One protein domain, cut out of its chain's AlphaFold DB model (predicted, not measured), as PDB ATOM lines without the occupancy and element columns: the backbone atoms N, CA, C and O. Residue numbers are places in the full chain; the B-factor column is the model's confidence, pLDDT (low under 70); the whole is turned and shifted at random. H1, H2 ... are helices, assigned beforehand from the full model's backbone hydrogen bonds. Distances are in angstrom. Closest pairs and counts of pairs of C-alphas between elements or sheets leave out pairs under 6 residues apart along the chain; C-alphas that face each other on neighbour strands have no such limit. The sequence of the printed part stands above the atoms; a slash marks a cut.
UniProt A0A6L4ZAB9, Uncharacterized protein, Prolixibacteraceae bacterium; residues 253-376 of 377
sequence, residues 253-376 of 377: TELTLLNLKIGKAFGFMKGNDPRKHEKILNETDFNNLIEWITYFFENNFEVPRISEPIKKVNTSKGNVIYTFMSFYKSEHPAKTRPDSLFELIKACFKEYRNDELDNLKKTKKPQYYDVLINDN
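Overview. This is residues 253 to 376 of the 377 residues of an uncharacterized protein of Prolixibacteraceae bacterium (UniProt A0A6L4ZAB9). What shape is it? H1 and H2 make a hairpin; H3 and H6 pack on H1, H4 on H2, and short H5 on H4. What is printed? The printed part, compact and all helix, has 124 residues with six named helices, H1 to H6, a radius of gyration of the C-alphas of 13.6 A and spans of 37 by 36 by 31 A.

Arrangement. Which helices pair? H1, residues 253 to 270, and H2, residues 283 to 298, form a hairpin at a steep tilt of 43 degrees; C-alphas 259 and 294 are closest, 6.5 A. How is H1's backbone? In H1, 11 of 14 O i to N i+4 pairs are within hydrogen-bond range.

Along the chain. What follows H2? H3 is residues 317 to 331, H4 339 to 348, H5 357 to 361, H6 369 to 374. Where does H1 begin? C-alpha 253 is at (88.167, 43.813, -30.693).

Size, cuts and confidence. Which links are long? H1 to H2 and H2 to H3 are. Where is pLDDT low? It is under 70 at residues 253 to 256 and 376.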
ATOM      1  N   THR A 253      89.396  44.260 -31.383       54.72
ATOM      2  CA  THR A 253      88.167  43.813 -30.693       54.72
ATOM      3  C   THR A 253      87.977  42.302 -30.389       54.72
ATOM      4  O   THR A 253      87.694  41.969 -29.245       54.72
ATOM      5  N   GLU A 254      88.075  41.370 -31.343       55.94
ATOM      6  CA  GLU A 254      87.986  39.912 -31.121       55.94
ATOM      7  C   GLU A 254      89.227  39.369 -30.404       55.94
ATOM      8  O   GLU A 254      89.087  38.630 -29.427       55.94
ATOM      9  N   LEU A 255      90.421  39.832 -30.795       59.16
ATOM     10  CA  LEU A 255      91.668  39.525 -30.088       59.16
ATOM     11  C   LEU A 255      91.618  40.051 -28.645       59.16
ATOM     12  O   LEU A 255      92.058  39.381 -27.711       59.16
ATOM     13  N   THR A 256      91.032  41.237 -28.424       68.44
ATOM     14  CA  THR A 256      90.764  41.713 -27.058       68.44
ATOM     15  C   THR A 256      89.692  40.886 -26.377       68.44
ATOM     16  O   THR A 256      89.856  40.613 -25.198       68.44
ATOM     17  N   LEU A 257      88.636  40.430 -27.052       84.12
ATOM     18  CA  LEU A 257      87.591  39.633 -26.409       84.12
ATOM     19  C   LEU A 257      88.113  38.274 -25.930       84.12
ATOM     20  O   LEU A 257      87.830  37.893 -24.794       84.12
ATOM     21  N   LEU A 258      88.893  37.562 -26.750       88.38
ATOM     22  CA  LEU A 258      89.524  36.304 -26.350       88.38
ATOM     23  C   LEU A 258      90.515  36.534 -25.203       88.38
ATOM     24  O   LEU A 258      90.384  35.899 -24.158       88.38
ATOM     25  N   ASN A 259      91.425  37.506 -25.331       87.12
ATOM     26  CA  ASN A 259      92.358  37.857 -24.255       87.12
ATOM     27  C   ASN A 259      91.637  38.285 -22.964       87.12
ATOM     28  O   ASN A 259      92.072  37.928 -21.872       87.12
ATOM     29  N   LEU A 260      90.516  39.004 -23.058       88.25
ATOM     30  CA  LEU A 260      89.688  39.387 -21.909       88.25
ATOM     31  C   LEU A 260      89.035  38.165 -21.261       88.25
ATOM     32  O   LEU A 260      89.015  38.063 -20.035       88.25
ATOM     33  N   LYS A 261      88.514  37.224 -22.055       94.44
ATOM     34  CA  LYS A 261      87.936  35.972 -21.552       94.44
ATOM     35  C   LYS A 261      88.991  35.098 -20.874       94.44
ATOM     36  O   LYS A 261      88.733  34.621 -19.769       94.44
ATOM     37  N   ILE A 262      90.167  34.931 -21.486       95.75
ATOM     38  CA  ILE A 262      91.299  34.198 -20.899       95.75
ATOM     39  C   ILE A 262      91.742  34.913 -19.618       95.75
ATOM     40  O   ILE A 262      91.771  34.306 -18.550       95.75
ATOM     41  N   GLY A 263      91.985  36.222 -19.680       93.81
ATOM     42  CA  GLY A 263      92.368  37.034 -18.527       93.81
ATOM     43  C   GLY A 263      91.369  36.938 -17.374       93.81
ATOM     44  O   GLY A 263      91.777  36.843 -16.220       93.81
ATOM     45  N   LYS A 264      90.065  36.878 -17.667       94.12
ATOM     46  CA  LYS A 264      89.010  36.670 -16.668       94.12
ATOM     47  C   LYS A 264      89.008  35.250 -16.100       94.12
ATOM     48  O   LYS A 264      88.881  35.090 -14.891       94.12
ATOM     49  N   ALA A 265      89.135  34.226 -16.943       96.25
ATOM     50  CA  ALA A 265      89.120  32.827 -16.514       96.25
ATOM     51  C   ALA A 265      90.340  32.467 -15.652       96.25
ATOM     52  O   ALA A 265      90.214  31.734 -14.671       96.25
ATOM     53  N   PHE A 266      91.504  33.016 -15.994       97.06
ATOM     54  CA  PHE A 266      92.772  32.759 -15.316       97.06
ATOM     55  C   PHE A 266      93.125  33.820 -14.270       97.06
ATOM     56  O   PHE A 266      94.080  33.631 -13.524       97.06
ATOM     57  N   GLY A 267      92.351  34.906 -14.161       96.19
ATOM     58  CA  GLY A 267      92.672  36.083 -13.345       96.19
ATOM     59  C   GLY A 267      92.969  35.793 -11.875       96.19
ATOM     60  O   GLY A 267      93.812  36.467 -11.284       96.19
ATOM     61  N   PHE A 268      92.382  34.732 -11.311       95.94
ATOM     62  CA  PHE A 268      92.684  34.287  -9.947       95.94
ATOM     63  C   PHE A 268      94.174  33.982  -9.731       95.94
ATOM     64  O   PHE A 268      94.676  34.143  -8.624       95.94
ATOM     65  N   MET A 269      94.910  33.597 -10.780       97.19
ATOM     66  CA  MET A 269      96.342  33.296 -10.703       97.19
ATOM     67  C   MET A 269      97.219  34.530 -10.439       97.19
ATOM     68  O   MET A 269      98.393  34.370 -10.112       97.19
ATOM     69  N   LYS A 270      96.679  35.755 -10.542       95.62
ATOM     70  CA  LYS A 270      97.372  36.977 -10.094       95.62
ATOM     71  C   LYS A 270      97.340  37.161  -8.574       95.62
ATOM     72  O   LYS A 270      98.183  37.884  -8.039       95.62
ATOM     73  N   GLY A 271      96.351  36.562  -7.909       94.81
ATOM     74  CA  GLY A 271      96.103  36.704  -6.480       94.81
ATOM     75  C   GLY A 271      96.968  35.791  -5.615       94.81
ATOM     76  O   GLY A 271      97.894  35.122  -6.085       94.81
ATOM     77  N   ASN A 272      96.638  35.761  -4.326       95.25
ATOM     78  CA  ASN A 272      97.223  34.826  -3.373       95.25
ATOM     79  C   ASN A 272      96.358  33.569  -3.289       95.25
ATOM     80  O   ASN A 272      95.131  33.650  -3.281       95.25
ATOM     81  N   ASP A 273      96.987  32.402  -3.188       93.94
ATOM     82  CA  ASP A 273      96.252  31.177  -2.900       93.94
ATOM     83  C   ASP A 273      95.736  31.227  -1.454       93.94
ATOM     84  O   ASP A 273      96.531  31.441  -0.533       93.94
ATOM     85  N   PRO A 274      94.431  31.020  -1.219       89.62
ATOM     86  CA  PRO A 274      93.822  31.200   0.096       89.62
ATOM     87  C   PRO A 274      94.321  30.187   1.131       89.62
ATOM     88  O   PRO A 274      94.141  30.402   2.325       89.62
ATOM     89  N   ARG A 275      94.941  29.079   0.697       90.19
ATOM     90  CA  ARG A 275      95.489  28.050   1.588       90.19
ATOM     91  C   ARG A 275      96.978  28.231   1.834       90.19
ATOM     92  O   ARG A 275      97.445  27.939   2.928       90.19
ATOM     93  N   LYS A 276      97.732  28.634   0.807       92.00
ATOM     94  CA  LYS A 276      99.188  28.821   0.913       92.00
ATOM     95  C   LYS A 276      99.573  30.226   1.376       92.00
ATOM     96  O   LYS A 276     100.698  30.410   1.818       92.00
ATOM     97  N   HIS A 277      98.670  31.203   1.257       92.44
ATOM     98  CA  HIS A 277      98.932  32.629   1.488       92.44
ATOM     99  C   HIS A 277     100.116  33.180   0.670       92.44
ATOM    100  O   HIS A 277     100.711  34.196   1.017       92.44
ATOM    101  N   GLU A 278     100.440  32.520  -0.444       95.56
ATOM    102  CA  GLU A 278     101.488  32.917  -1.380       95.56
ATOM    103  C   GLU A 278     100.859  33.358  -2.702       95.56
ATOM    104  O   GLU A 278      99.846  32.800  -3.136       95.56
ATOM    105  N   LYS A 279     101.496  34.320  -3.376       96.94
ATOM    106  CA  LYS A 279     101.105  34.745  -4.723       96.94
ATOM    107  C   LYS A 279     101.196  33.564  -5.691       96.94
ATOM    108  O   LYS A 279     102.241  32.911  -5.739       96.94
ATOM    109  N   ILE A 280     100.121  33.294  -6.440       97.44
ATOM    110  CA  ILE A 280     100.006  32.109  -7.308       97.44
ATOM    111  C   ILE A 280     101.020  32.166  -8.451       97.44
ATOM    112  O   ILE A 280     101.815  31.234  -8.582       97.44
ATOM    113  N   LEU A 281     101.013  33.256  -9.225       97.81
ATOM    114  CA  LEU A 281     102.009  33.589 -10.245       97.81
ATOM    115  C   LEU A 281     102.485  35.034 -10.075       97.81
ATOM    116  O   LEU A 281     101.721  35.918  -9.681       97.81
ATOM    117  N   ASN A 282     103.749  35.305 -10.409       97.12
ATOM    118  CA  ASN A 282     104.188  36.686 -10.605       97.12
ATOM    119  C   ASN A 282     103.587  37.259 -11.904       97.12
ATOM    120  O   ASN A 282     102.971  36.551 -12.697       97.12
ATOM    121  N   GLU A 283     103.727  38.568 -12.101       95.00
ATOM    122  CA  GLU A 283     103.106  39.258 -13.234       95.00
ATOM    123  C   GLU A 283     103.656  38.799 -14.590       95.00
ATOM    124  O   GLU A 283     102.884  38.606 -15.525       95.00
ATOM    125  N   THR A 284     104.966  38.555 -14.683       95.62
ATOM    126  CA  THR A 284     105.618  38.067 -15.903       95.62
ATOM    127  C   THR A 284     105.119  36.673 -16.285       95.62
ATOM    128  O   THR A 284     104.665  36.480 -17.408       95.62
ATOM    129  N   ASP A 285     105.122  35.727 -15.343       97.88
ATOM    130  CA  ASP A 285     104.629  34.362 -15.562       97.88
ATOM    131  C   ASP A 285     103.142  34.350 -15.927       97.88
ATOM    132  O   ASP A 285     102.715  33.574 -16.780       97.88
ATOM    133  N   PHE A 286     102.347  35.232 -15.315       97.75
ATOM    134  CA  PHE A 286     100.942  35.382 -15.674       97.75
ATOM    135  C   PHE A 286     100.773  35.900 -17.106       97.75
ATOM    136  O   PHE A 286      99.983  35.342 -17.861       97.75
ATOM    137  N   ASN A 287     101.497  36.949 -17.500       93.00
ATOM    138  CA  ASN A 287     101.382  37.509 -18.849       93.00
ATOM    139  C   ASN A 287     101.811  36.489 -19.913       93.00
ATOM    140  O   ASN A 287     101.091  36.307 -20.895       93.00
ATOM    141  N   ASN A 288     102.898  35.754 -19.661       95.38
ATOM    142  CA  ASN A 288     103.345  34.652 -20.515       95.38
ATOM    143  C   ASN A 288     102.267  33.565 -20.646       95.38
ATOM    144  O   ASN A 288     101.986  33.097 -21.746       95.38
ATOM    145  N   LEU A 289     101.618  33.190 -19.537       98.00
ATOM    146  CA  LEU A 289     100.531  32.213 -19.549       98.00
ATOM    147  C   LEU A 289      99.380  32.651 -20.462       98.00
ATOM    148  O   LEU A 289      98.888  31.839 -21.244       98.00
ATOM    149  N   ILE A 290      98.953  33.914 -20.366       97.00
ATOM    150  CA  ILE A 290      97.892  34.454 -21.223       97.00
ATOM    151  C   ILE A 290      98.316  34.386 -22.689       97.00
ATOM    152  O   ILE A 290      97.561  33.856 -23.494       97.00
ATOM    153  N   GLU A 291      99.528  34.835 -23.022       91.12
ATOM    154  CA  GLU A 291     100.052  34.807 -24.391       91.12
ATOM    155  C   GLU A 291     100.076  33.388 -24.980       91.12
ATOM    156  O   GLU A 291      99.617  33.172 -26.102       91.12
ATOM    157  N   TRP A 292     100.535  32.393 -24.216       97.88
ATOM    158  CA  TRP A 292     100.585  31.004 -24.682       97.88
ATOM    159  C   TRP A 292      99.200  30.392 -24.882       97.88
ATOM    160  O   TRP A 292      98.991  29.641 -25.837       97.88
ATOM    161  N   ILE A 293      98.246  30.703 -23.999       97.69
ATOM    162  CA  ILE A 293      96.863  30.246 -24.156       97.69
ATOM    163  C   ILE A 293      96.243  30.912 -25.384       97.69
ATOM    164  O   ILE A 293      95.645  30.223 -26.206       97.69
ATOM    165  N   THR A 294      96.420  32.220 -25.543       94.06
ATOM    166  CA  THR A 294      95.934  32.972 -26.702       94.06
ATOM    167  C   THR A 294      96.475  32.381 -28.001       94.06
ATOM    168  O   THR A 294      95.682  31.988 -28.857       94.06
ATOM    169  N   TYR A 295      97.793  32.161 -28.090       91.88
ATOM    170  CA  TYR A 295      98.415  31.497 -29.237       91.88
ATOM    171  C   TYR A 295      97.766  30.143 -29.539       91.88
ATOM    172  O   TYR A 295      97.434  29.860 -30.688       91.88
ATOM    173  N   PHE A 296      97.559  29.307 -28.520       96.56
ATOM    174  CA  PHE A 296      96.965  27.985 -28.697       96.56
ATOM    175  C   PHE A 296      95.566  28.050 -29.321       96.56
ATOM    176  O   PHE A 296      95.249  27.258 -30.208       96.56
ATOM    177  N   PHE A 297      94.721  28.987 -28.891       93.94
ATOM    178  CA  PHE A 297      93.376  29.134 -29.453       93.94
ATOM    179  C   PHE A 297      93.383  29.760 -30.857       93.94
ATOM    180  O   PHE A 297      92.585  29.347 -31.697       93.94
ATOM    181  N   GLU A 298      94.306  30.680 -31.139       87.00
ATOM    182  CA  GLU A 298      94.449  31.330 -32.453       87.00
ATOM    183  C   GLU A 298      95.054  30.399 -33.517       87.00
ATOM    184  O   GLU A 298      94.713  30.471 -34.699       87.00
ATOM    185  N   ASN A 299      95.911  29.463 -33.108       86.19
ATOM    186  CA  ASN A 299      96.664  28.592 -34.012       86.19
ATOM    187  C   ASN A 299      96.107  27.161 -34.019       86.19
ATOM    188  O   ASN A 299      96.850  26.189 -33.999       86.19
ATOM    189  N   ASN A 300      94.777  27.011 -34.048       87.56
ATOM    190  CA  ASN A 300      94.091  25.715 -34.174       87.56
ATOM    191  C   ASN A 300      94.530  24.649 -33.149       87.56
ATOM    192  O   ASN A 300      94.619  23.466 -33.481       87.56
ATOM    193  N   PHE A 301      94.751  25.051 -31.897       95.06
ATOM    194  CA  PHE A 301      95.193  24.172 -30.811       95.06
ATOM    195  C   PHE A 301      96.619  23.624 -30.988       95.06
ATOM    196  O   PHE A 301      96.940  22.562 -30.442       95.06
ATOM    197  N   GLU A 302      97.470  24.333 -31.735       91.62
ATOM    198  CA  GLU A 302      98.915  24.103 -31.771       91.62
ATOM    199  C   GLU A 302      99.577  24.604 -30.484       91.62
ATOM    200  O   GLU A 302      99.289  25.688 -29.976       91.62
ATOM    201  N   VAL A 303     100.479  23.792 -29.931       95.88
ATOM    202  CA  VAL A 303     101.199  24.132 -28.699       95.88
ATOM    203  C   VAL A 303     102.351  25.085 -29.047       95.88
ATOM    204  O   VAL A 303     103.204  24.712 -29.857       95.88
ATOM    205  N   PRO A 304     102.427  26.290 -28.448       93.38
ATOM    206  CA  PRO A 304     103.518  27.220 -28.710       93.38
ATOM    207  C   PRO A 304     104.858  26.648 -28.245       93.38
ATOM    208  O   PRO A 304     104.948  25.875 -27.285       93.38
ATOM    209  N   ARG A 305     105.944  27.090 -28.882       93.50
ATOM    210  CA  ARG A 305     107.300  26.759 -28.440       93.50
ATOM    211  C   ARG A 305     107.658  27.573 -27.193       93.50
ATOM    212  O   ARG A 305     108.044  28.732 -27.296       93.50
ATOM    213  N   ILE A 306     107.585  26.941 -26.023       95.94
ATOM    214  CA  ILE A 306     107.888  27.568 -24.728       95.94
ATOM    215  C   ILE A 306     109.320  27.215 -24.302       95.94
ATOM    216  O   ILE A 306     109.601  26.091 -23.880       95.94
ATOM    217  N   SER A 307     110.245  28.171 -24.420       94.50
ATOM    218  CA  SER A 307     111.638  28.012 -23.969       94.50
ATOM    219  C   SER A 307     111.767  28.077 -22.445       94.50
ATOM    220  O   SER A 307     112.531  27.311 -21.854       94.50
ATOM    221  N   GLU A 308     110.992  28.955 -21.808       97.12
ATOM    222  CA  GLU A 308     111.033  29.220 -20.371       97.12
ATOM    223  C   GLU A 308     109.666  28.955 -19.726       97.12
ATOM    224  O   GLU A 308     108.863  29.871 -19.573       97.12
ATOM    225  N   PRO A 309     109.364  27.697 -19.356       98.31
ATOM    226  CA  PRO A 309     108.110  27.372 -18.685       98.31
ATOM    227  C   PRO A 309     108.066  27.959 -17.271       98.31
ATOM    228  O   PRO A 309     109.100  28.111 -16.608       98.31
ATOM    229  N   ILE A 310     106.852  28.164 -16.762       98.38
ATOM    230  CA  ILE A 310     106.594  28.586 -15.385       98.38
ATOM    231  C   ILE A 310     107.179  27.538 -14.440       98.38
ATOM    232  O   ILE A 310     106.817  26.356 -14.474       98.38
ATOM    233  N   LYS A 311     108.131  27.967 -13.611       98.19
ATOM    234  CA  LYS A 311     108.938  27.060 -12.781       98.19
ATOM    235  C   LYS A 311     108.219  26.605 -11.515       98.19
ATOM    236  O   LYS A 311     108.491  25.497 -11.067       98.19
ATOM    237  N   LYS A 312     107.366  27.456 -10.942       97.00
ATOM    238  CA  LYS A 312     106.635  27.211  -9.695       97.00
ATOM    239  C   LYS A 312     105.262  27.865  -9.786       97.00
ATOM    240  O   LYS A 312     105.181  29.032 -10.159       97.00
ATOM    241  N   VAL A 313     104.210  27.147  -9.403       97.25
ATOM    242  CA  VAL A 313     102.861  27.713  -9.267       97.25
ATOM    243  C   VAL A 313     102.310  27.470  -7.864       97.25
ATOM    244  O   VAL A 313     102.130  26.341  -7.405       97.25
ATOM    245  N   ASN A 314     102.001  28.550  -7.147       97.25
ATOM    246  CA  ASN A 314     101.585  28.459  -5.748       97.25
ATOM    247  C   ASN A 314     100.080  28.206  -5.588       97.25
ATOM    248  O   ASN A 314      99.449  28.785  -4.721       97.25
ATOM    249  N   THR A 315      99.499  27.288  -6.362       96.25
ATOM    250  CA  THR A 315      98.147  26.764  -6.102       96.25
ATOM    251  C   THR A 315      98.130  25.240  -6.200       96.25
ATOM    252  O   THR A 315      99.183  24.610  -6.318       96.25
ATOM    253  N   SER A 316      96.968  24.608  -6.049       96.19
ATOM    254  CA  SER A 316      96.838  23.170  -6.282       96.19
ATOM    255  C   SER A 316      96.845  22.866  -7.784       96.19
ATOM    256  O   SER A 316      96.207  23.569  -8.568       96.19
ATOM    257  N   LYS A 317      97.510  21.776  -8.183       97.19
ATOM    258  CA  LYS A 317      97.549  21.313  -9.581       97.19
ATOM    259  C   LYS A 317      96.151  21.181 -10.198       97.19
ATOM    260  O   LYS A 317      95.926  21.573 -11.341       97.19
ATOM    261  N   GLY A 318      95.197  20.681  -9.409       97.62
ATOM    262  CA  GLY A 318      93.808  20.528  -9.829       97.62
ATOM    263  C   GLY A 318      93.149  21.847 -10.234       97.62
ATOM    264  O   GLY A 318      92.401  21.854 -11.205       97.62
ATOM    265  N   ASN A 319      93.452  22.958  -9.547       97.38
ATOM    266  CA  ASN A 319      92.904  24.272  -9.902       97.38
ATOM    267  C   ASN A 319      93.364  24.682 -11.297       97.38
ATOM    268  O   ASN A 319      92.531  25.025 -12.127       97.38
ATOM    269  N   VAL A 320      94.667  24.563 -11.574       98.06
ATOM    270  CA  VAL A 320      95.242  24.921 -12.876       98.06
ATOM    271  C   VAL A 320      94.607  24.090 -13.988       98.06
ATOM    272  O   VAL A 320      94.012  24.648 -14.905       98.06
ATOM    273  N   ILE A 321      94.669  22.758 -13.888       98.19
ATOM    274  CA  ILE A 321      94.154  21.862 -14.935       98.19
ATOM    275  C   ILE A 321      92.656  22.093 -15.163       98.19
ATOM    276  O   ILE A 321      92.206  22.185 -16.308       98.19
ATOM    277  N   TYR A 322      91.877  22.216 -14.086       98.19
ATOM    278  CA  TYR A 322      90.438  22.412 -14.198       98.19
ATOM    279  C   TYR A 322      90.088  23.752 -14.862       98.19
ATOM    280  O   TYR A 322      89.150  23.783 -15.658       98.19
ATOM    281  N   THR A 323      90.858  24.826 -14.637       98.25
ATOM    282  CA  THR A 323      90.668  26.102 -15.351       98.25
ATOM    283  C   THR A 323      90.841  25.945 -16.856       98.25
ATOM    284  O   THR A 323      89.950  26.352 -17.598       98.25
ATOM    285  N   PHE A 324      91.917  25.299 -17.318       98.50
ATOM    286  CA  PHE A 324      92.125  25.035 -18.750       98.50
ATOM    287  C   PHE A 324      90.974  24.227 -19.352       98.50
ATOM    288  O   PHE A 324      90.443  24.574 -20.407       98.50
ATOM    289  N   MET A 325      90.547  23.166 -18.663       97.94
ATOM    290  CA  MET A 325      89.450  22.317 -19.127       97.94
ATOM    291  C   MET A 325      88.117  23.067 -19.181       97.94
ATOM    292  O   MET A 325      87.374  22.927 -20.153       97.94
ATOM    293  N   SER A 326      87.812  23.848 -18.143       97.19
ATOM    294  CA  SER A 326      86.586  24.639 -18.057       97.19
ATOM    295  C   SER A 326      86.559  25.730 -19.124       97.19
ATOM    296  O   SER A 326      85.523  25.925 -19.751       97.19
ATOM    297  N   PHE A 327      87.690  26.404 -19.354       97.56
ATOM    298  CA  PHE A 327      87.824  27.434 -20.380       97.56
ATOM    299  C   PHE A 327      87.672  26.856 -21.793       97.56
ATOM    300  O   PHE A 327      86.890  27.359 -22.596       97.56
ATOM    301  N   TYR A 328      88.327  25.727 -22.085       97.81
ATOM    302  CA  TYR A 328      88.143  25.046 -23.368       97.81
ATOM    303  C   TYR A 328      86.677  24.662 -23.595       97.81
ATOM    304  O   TYR A 328      86.133  24.874 -24.676       97.81
ATOM    305  N   LYS A 329      86.007  24.116 -22.571       96.94
ATOM    306  CA  LYS A 329      84.600  23.712 -22.674       96.94
ATOM    307  C   LYS A 329      83.663  24.905 -22.885       96.94
ATOM    308  O   LYS A 329      82.657  24.731 -23.569       96.94
ATOM    309  N   SER A 330      83.970  26.082 -22.330       94.31
ATOM    310  CA  SER A 330      83.162  27.286 -22.562       94.31
ATOM    311  C   SER A 330      83.319  27.836 -23.977       94.31
ATOM    312  O   SER A 330      82.326  28.248 -24.567       94.31
ATOM    313  N   GLU A 331      84.527  27.801 -24.547       93.06
ATOM    314  CA  GLU A 331      84.764  28.280 -25.917       93.06
ATOM    315  C   GLU A 331      84.378  27.240 -26.986       93.06
ATOM    316  O   GLU A 331      84.013  27.590 -28.110       93.06
ATOM    317  N   HIS A 332      84.394  25.947 -26.643       92.94
ATOM    318  CA  HIS A 332      84.088  24.846 -27.560       92.94
ATOM    319  C   HIS A 332      83.148  23.798 -26.933       92.94
ATOM    320  O   HIS A 332      83.533  22.642 -26.734       92.94
ATOM    321  N   PRO A 333      81.877  24.147 -26.660       90.81
ATOM    322  CA  PRO A 333      80.947  23.282 -25.928       90.81
ATOM    323  C   PRO A 333      80.639  21.961 -26.640       90.81
ATOM    324  O   PRO A 333      80.417  20.949 -25.974       90.81
ATOM    325  N   ALA A 334      80.666  21.946 -27.973       90.50
ATOM    326  CA  ALA A 334      80.393  20.758 -28.780       90.50
ATOM    327  C   ALA A 334      81.634  19.885 -29.045       90.50
ATOM    328  O   ALA A 334      81.486  18.776 -29.547       90.50
ATOM    329  N   LYS A 335      82.849  20.356 -28.726       88.69
ATOM    330  CA  LYS A 335      84.083  19.614 -29.019       88.69
ATOM    331  C   LYS A 335      84.562  18.819 -27.810       88.69
ATOM    332  O   LYS A 335      84.436  19.243 -26.657       88.69
ATOM    333  N   THR A 336      85.148  17.661 -28.087       94.19
ATOM    334  CA  THR A 336      85.984  16.950 -27.122       94.19
ATOM    335  C   THR A 336      87.277  17.736 -26.898       94.19
ATOM    336  O   THR A 336      87.735  18.477 -27.766       94.19
ATOM    337  N   ARG A 337      87.845  17.628 -25.694       95.25
ATOM    338  CA  ARG A 337      89.110  18.298 -25.369       95.25
ATOM    339  C   ARG A 337      90.240  17.564 -26.101       95.25
ATOM    340  O   ARG A 337      90.371  16.363 -25.866       95.25
ATOM    341  N   PRO A 338      91.031  18.239 -26.949       96.81
ATOM    342  CA  PRO A 338      92.135  17.607 -27.650       96.81
ATOM    343  C   PRO A 338      93.287  17.323 -26.685       96.81
ATOM    344  O   PRO A 338      93.480  18.043 -25.704       96.81
ATOM    345  N   ASP A 339      94.104  16.321 -27.003       98.00
ATOM    346  CA  ASP A 339      95.315  16.004 -26.234       98.00
ATOM    347  C   ASP A 339      96.300  17.180 -26.205       98.00
ATOM    348  O   ASP A 339      96.953  17.413 -25.188       98.00
ATOM    349  N   SER A 340      96.313  18.003 -27.260       97.94
ATOM    350  CA  SER A 340      97.131  19.215 -27.326       97.94
ATOM    351  C   SER A 340      96.802  20.242 -26.236       97.94
ATOM    352  O   SER A 340      97.690  20.986 -25.832       97.94
ATOM    353  N   LEU A 341      95.581  20.253 -25.680       98.44
ATOM    354  CA  LEU A 341      95.244  21.101 -24.527       98.44
ATOM    355  C   LEU A 341      96.054  20.702 -23.289       98.44
ATOM    356  O   LEU A 341      96.481  21.549 -22.511       98.44
ATOM    357  N   PHE A 342      96.248  19.403 -23.089       98.38
ATOM    358  CA  PHE A 342      96.985  18.880 -21.947       98.38
ATOM    359  C   PHE A 342      98.495  18.972 -22.175       98.38
ATOM    360  O   PHE A 342      99.230  19.278 -21.239       98.38
ATOM    361  N   GLU A 343      98.950  18.812 -23.419       98.25
ATOM    362  CA  GLU A 343     100.333  19.117 -23.795       98.25
ATOM    363  C   GLU A 343     100.665  20.602 -23.608       98.25
ATOM    364  O   GLU A 343     101.734  20.918 -23.091       98.25
ATOM    365  N   LEU A 344      99.732  21.520 -23.896       98.62
ATOM    366  CA  LEU A 344      99.882  22.936 -23.552       98.62
ATOM    367  C   LEU A 344     100.093  23.119 -22.044       98.62
ATOM    368  O   LEU A 344     101.020  23.813 -21.642       98.62
ATOM    369  N   ILE A 345      99.288  22.470 -21.196       98.50
ATOM    370  CA  ILE A 345      99.452  22.554 -19.733       98.50
ATOM    371  C   ILE A 345     100.854  22.076 -19.314       98.50
ATOM    372  O   ILE A 345     101.520  22.739 -18.519       98.50
ATOM    373  N   LYS A 346     101.334  20.958 -19.869       98.44
ATOM    374  CA  LYS A 346     102.684  20.432 -19.599       98.44
ATOM    375  C   LYS A 346     103.793  21.350 -20.120       98.44
ATOM    376  O   LYS A 346     104.855  21.441 -19.503       98.44
ATOM    377  N   ALA A 347     103.555  22.028 -21.241       98.19
ATOM    378  CA  ALA A 347     104.483  22.985 -21.827       98.19
ATOM    379  C   ALA A 347     104.564  24.277 -20.999       98.19
ATOM    380  O   ALA A 347     105.665  24.773 -20.769       98.19
ATOM    381  N   CYS A 348     103.432  24.780 -20.492       98.44
ATOM    382  CA  CYS A 348     103.365  25.997 -19.682       98.44
ATOM    383  C   CYS A 348     104.019  25.838 -18.304       98.44
ATOM    384  O   CYS A 348     104.652  26.774 -17.823       98.44
ATOM    385  N   PHE A 349     103.879  24.676 -17.656       98.38
ATOM    386  CA  PHE A 349     104.287  24.479 -16.261       98.38
ATOM    387  C   PHE A 349     105.337  23.377 -16.124       98.38
ATOM    388  O   PHE A 349     105.067  22.193 -16.334       98.38
ATOM    389  N   LYS A 350     106.540  23.754 -15.674       98.19
ATOM    390  CA  LYS A 350     107.672  22.829 -15.517       98.19
ATOM    391  C   LYS A 350     107.347  21.660 -14.584       98.19
ATOM    392  O   LYS A 350     107.770  20.538 -14.851       98.19
ATOM    393  N   GLU A 351     106.589  21.922 -13.521       97.56
ATOM    394  CA  GLU A 351     106.202  20.929 -12.509       97.56
ATOM    395  C   GLU A 351     105.296  19.819 -13.069       97.56
ATOM    396  O   GLU A 351     105.219  18.749 -12.473       97.56
ATOM    397  N   TYR A 352     104.643  20.035 -14.220       97.69
ATOM    398  CA  TYR A 352     103.711  19.072 -14.826       97.69
ATOM    399  C   TYR A 352     104.311  18.320 -16.017       97.69
ATOM    400  O   TYR A 352     103.669  17.435 -16.573       97.69
ATOM    401  N   ARG A 353     105.545  18.633 -16.432       95.12
ATOM    402  CA  ARG A 353     106.149  18.096 -17.666       95.12
ATOM    403  C   ARG A 353     106.197  16.564 -17.714       95.12
ATOM    404  O   ARG A 353     106.058  15.985 -18.788       95.12
ATOM    405  N   ASN A 354     106.366  15.930 -16.559       97.25
ATOM    406  CA  ASN A 354     106.457  14.477 -16.434       97.25
ATOM    407  C   ASN A 354     105.114  13.823 -16.072       97.25
ATOM    408  O   ASN A 354     105.076  12.622 -15.833       97.25
ATOM    409  N   ASP A 355     104.022  14.590 -16.000       97.00
ATOM    410  CA  ASP A 355     102.705  14.017 -15.747       97.00
ATOM    411  C   ASP A 355     102.193  13.263 -16.982       97.00
ATOM    412  O   ASP A 355     102.276  13.735 -18.124       97.00
ATOM    413  N   GLU A 356     101.594  12.103 -16.727       97.38
ATOM    414  CA  GLU A 356     100.854  11.339 -17.727       97.38
ATOM    415  C   GLU A 356      99.580  12.077 -18.145       97.38
ATOM    416  O   GLU A 356      98.795  12.527 -17.299       97.38
ATOM    417  N   LEU A 357      99.336  12.152 -19.456       96.31
ATOM    418  CA  LEU A 357      98.165  12.829 -20.022       96.31
ATOM    419  C   LEU A 357      96.851  12.301 -19.439       96.31
ATOM    420  O   LEU A 357      95.957  13.080 -19.101       96.31
ATOM    421  N   ASP A 358      96.745  10.986 -19.262       95.69
ATOM    422  CA  ASP A 358      95.540  10.346 -18.734       95.69
ATOM    423  C   ASP A 358      95.226  10.763 -17.298       95.69
ATOM    424  O   ASP A 358      94.056  10.870 -16.921       95.69
ATOM    425  N   ASN A 359      96.253  11.065 -16.503       95.31
ATOM    426  CA  ASN A 359      96.067  11.573 -15.148       95.31
ATOM    427  C   ASN A 359      95.548  13.014 -15.173       95.31
ATOM    428  O   ASN A 359      94.637  13.350 -14.413       95.31
ATOM    429  N   LEU A 360      96.055  13.847 -16.088       96.31
ATOM    430  CA  LEU A 360      95.565  15.214 -16.276       96.31
ATOM    431  C   LEU A 360      94.096  15.216 -16.732       96.31
ATOM    432  O   LEU A 360      93.272  15.917 -16.140       96.31
ATOM    433  N   LYS A 361      93.740  14.366 -17.706       95.94
ATOM    434  CA  LYS A 361      92.377  14.215 -18.258       95.94
ATOM    435  C   LYS A 361      91.326  13.844 -17.205       95.94
ATOM    436  O   LYS A 361      90.172  14.269 -17.318       95.94
ATOM    437  N   LYS A 362      91.719  13.066 -16.189       96.50
ATOM    438  CA  LYS A 362      90.854  12.590 -15.091       96.50
ATOM    439  C   LYS A 362      90.623  13.628 -13.986       96.50
ATOM    440  O   LYS A 362      89.848  13.361 -13.066       96.50
ATOM    441  N   THR A 363      91.266  14.794 -14.057       96.69
ATOM    442  CA  THR A 363      91.125  15.843 -13.039       96.69
ATOM    443  C   THR A 363      89.665  16.277 -12.900       96.69
ATOM    444  O   THR A 363      89.025  16.697 -13.864       96.69
ATOM    445  N   LYS A 364      89.130  16.184 -11.679       96.12
ATOM    446  CA  LYS A 364      87.790  16.672 -11.325       96.12
ATOM    447  C   LYS A 364      87.860  18.107 -10.809       96.12
ATOM    448  O   LYS A 364      88.931  18.587 -10.444       96.12
ATOM    449  N   LYS A 365      86.700  18.763 -10.732       97.12
ATOM    450  CA  LYS A 365      86.555  20.080 -10.105       97.12
ATOM    451  C   LYS A 365      87.097  20.052  -8.666       97.12
ATOM    452  O   LYS A 365      86.587  19.268  -7.862       97.12
ATOM    453  N   PRO A 366      88.099  20.877  -8.321       95.69
ATOM    454  CA  PRO A 366      88.587  20.971  -6.948       95.69
ATOM    455  C   PRO A 366      87.529  21.556  -6.004       95.69
ATOM    456  O   PRO A 366      86.801  22.473  -6.377       95.69
ATOM    457  N   GLN A 367      87.486  21.071  -4.757       90.94
ATOM    458  CA  GLN A 367      86.484  21.466  -3.752       90.94
ATOM    459  C   GLN A 367      86.427  22.984  -3.500       90.94
ATOM    460  O   GLN A 367      85.352  23.532  -3.298       90.94
ATOM    461  N   TYR A 368      87.572  23.667  -3.553       87.69
ATOM    462  CA  TYR A 368      87.687  25.109  -3.287       87.69
ATOM    463  C   TYR A 368      87.848  25.948  -4.558       87.69
ATOM    464  O   TYR A 368      88.224  27.116  -4.485       87.69
ATOM    465  N   TYR A 369      87.593  25.360  -5.730       93.81
ATOM    466  CA  TYR A 369      87.789  26.047  -7.003       93.81
ATOM    467  C   TYR A 369      86.888  27.277  -7.135       93.81
ATOM    468  O   TYR A 369      87.355  28.336  -7.539       93.81
ATOM    469  N   ASP A 370      85.616  27.155  -6.747       92.56
ATOM    470  CA  ASP A 370      84.653  28.256  -6.862       92.56
ATOM    471  C   ASP A 370      85.001  29.434  -5.949       92.56
ATOM    472  O   ASP A 370      84.820  30.582  -6.337       92.56
ATOM    473  N   VAL A 371      85.531  29.155  -4.755       89.19
ATOM    474  CA  VAL A 371      86.013  30.189  -3.827       89.19
ATOM    475  C   VAL A 371      87.191  30.929  -4.462       89.19
ATOM    476  O   VAL A 371      87.168  32.146  -4.597       89.19
ATOM    477  N   LEU A 372      88.163  30.180  -4.992       90.06
ATOM    478  CA  LEU A 372      89.365  30.734  -5.613       90.06
ATOM    479  C   LEU A 372      89.075  31.667  -6.805       90.06
ATOM    480  O   LEU A 372      89.726  32.703  -6.952       90.06
ATOM    481  N   ILE A 373      88.113  31.305  -7.662       89.62
ATOM    482  CA  ILE A 373      87.745  32.113  -8.838       89.62
ATOM    483  C   ILE A 373      86.820  33.293  -8.509       89.62
ATOM    484  O   ILE A 373      86.693  34.200  -9.334       89.62
ATOM    485  N   ASN A 374      86.134  33.271  -7.362       85.06
ATOM    486  CA  ASN A 374      85.190  34.319  -6.971       85.06
ATOM    487  C   ASN A 374      85.810  35.356  -6.029       85.06
ATOM    488  O   ASN A 374      85.457  36.520  -6.160       85.06
ATOM    489  N   ASP A 375      86.771  34.981  -5.181       72.94
ATOM    490  CA  ASP A 375      87.460  35.906  -4.260       72.94
ATOM    491  C   ASP A 375      88.380  36.921  -4.974       72.94
ATOM    492  O   ASP A 375      88.854  37.873  -4.363       72.94
ATOM    493  N   ASN A 376      88.648  36.719  -6.270       56.12
ATOM    494  CA  ASN A 376      89.491  37.588  -7.103       56.12
ATOM    495  C   ASN A 376      88.689  38.441  -8.115       56.12
ATOM    496  O   ASN A 376      89.277  38.970  -9.063       56.12
TER     497      ASN A 376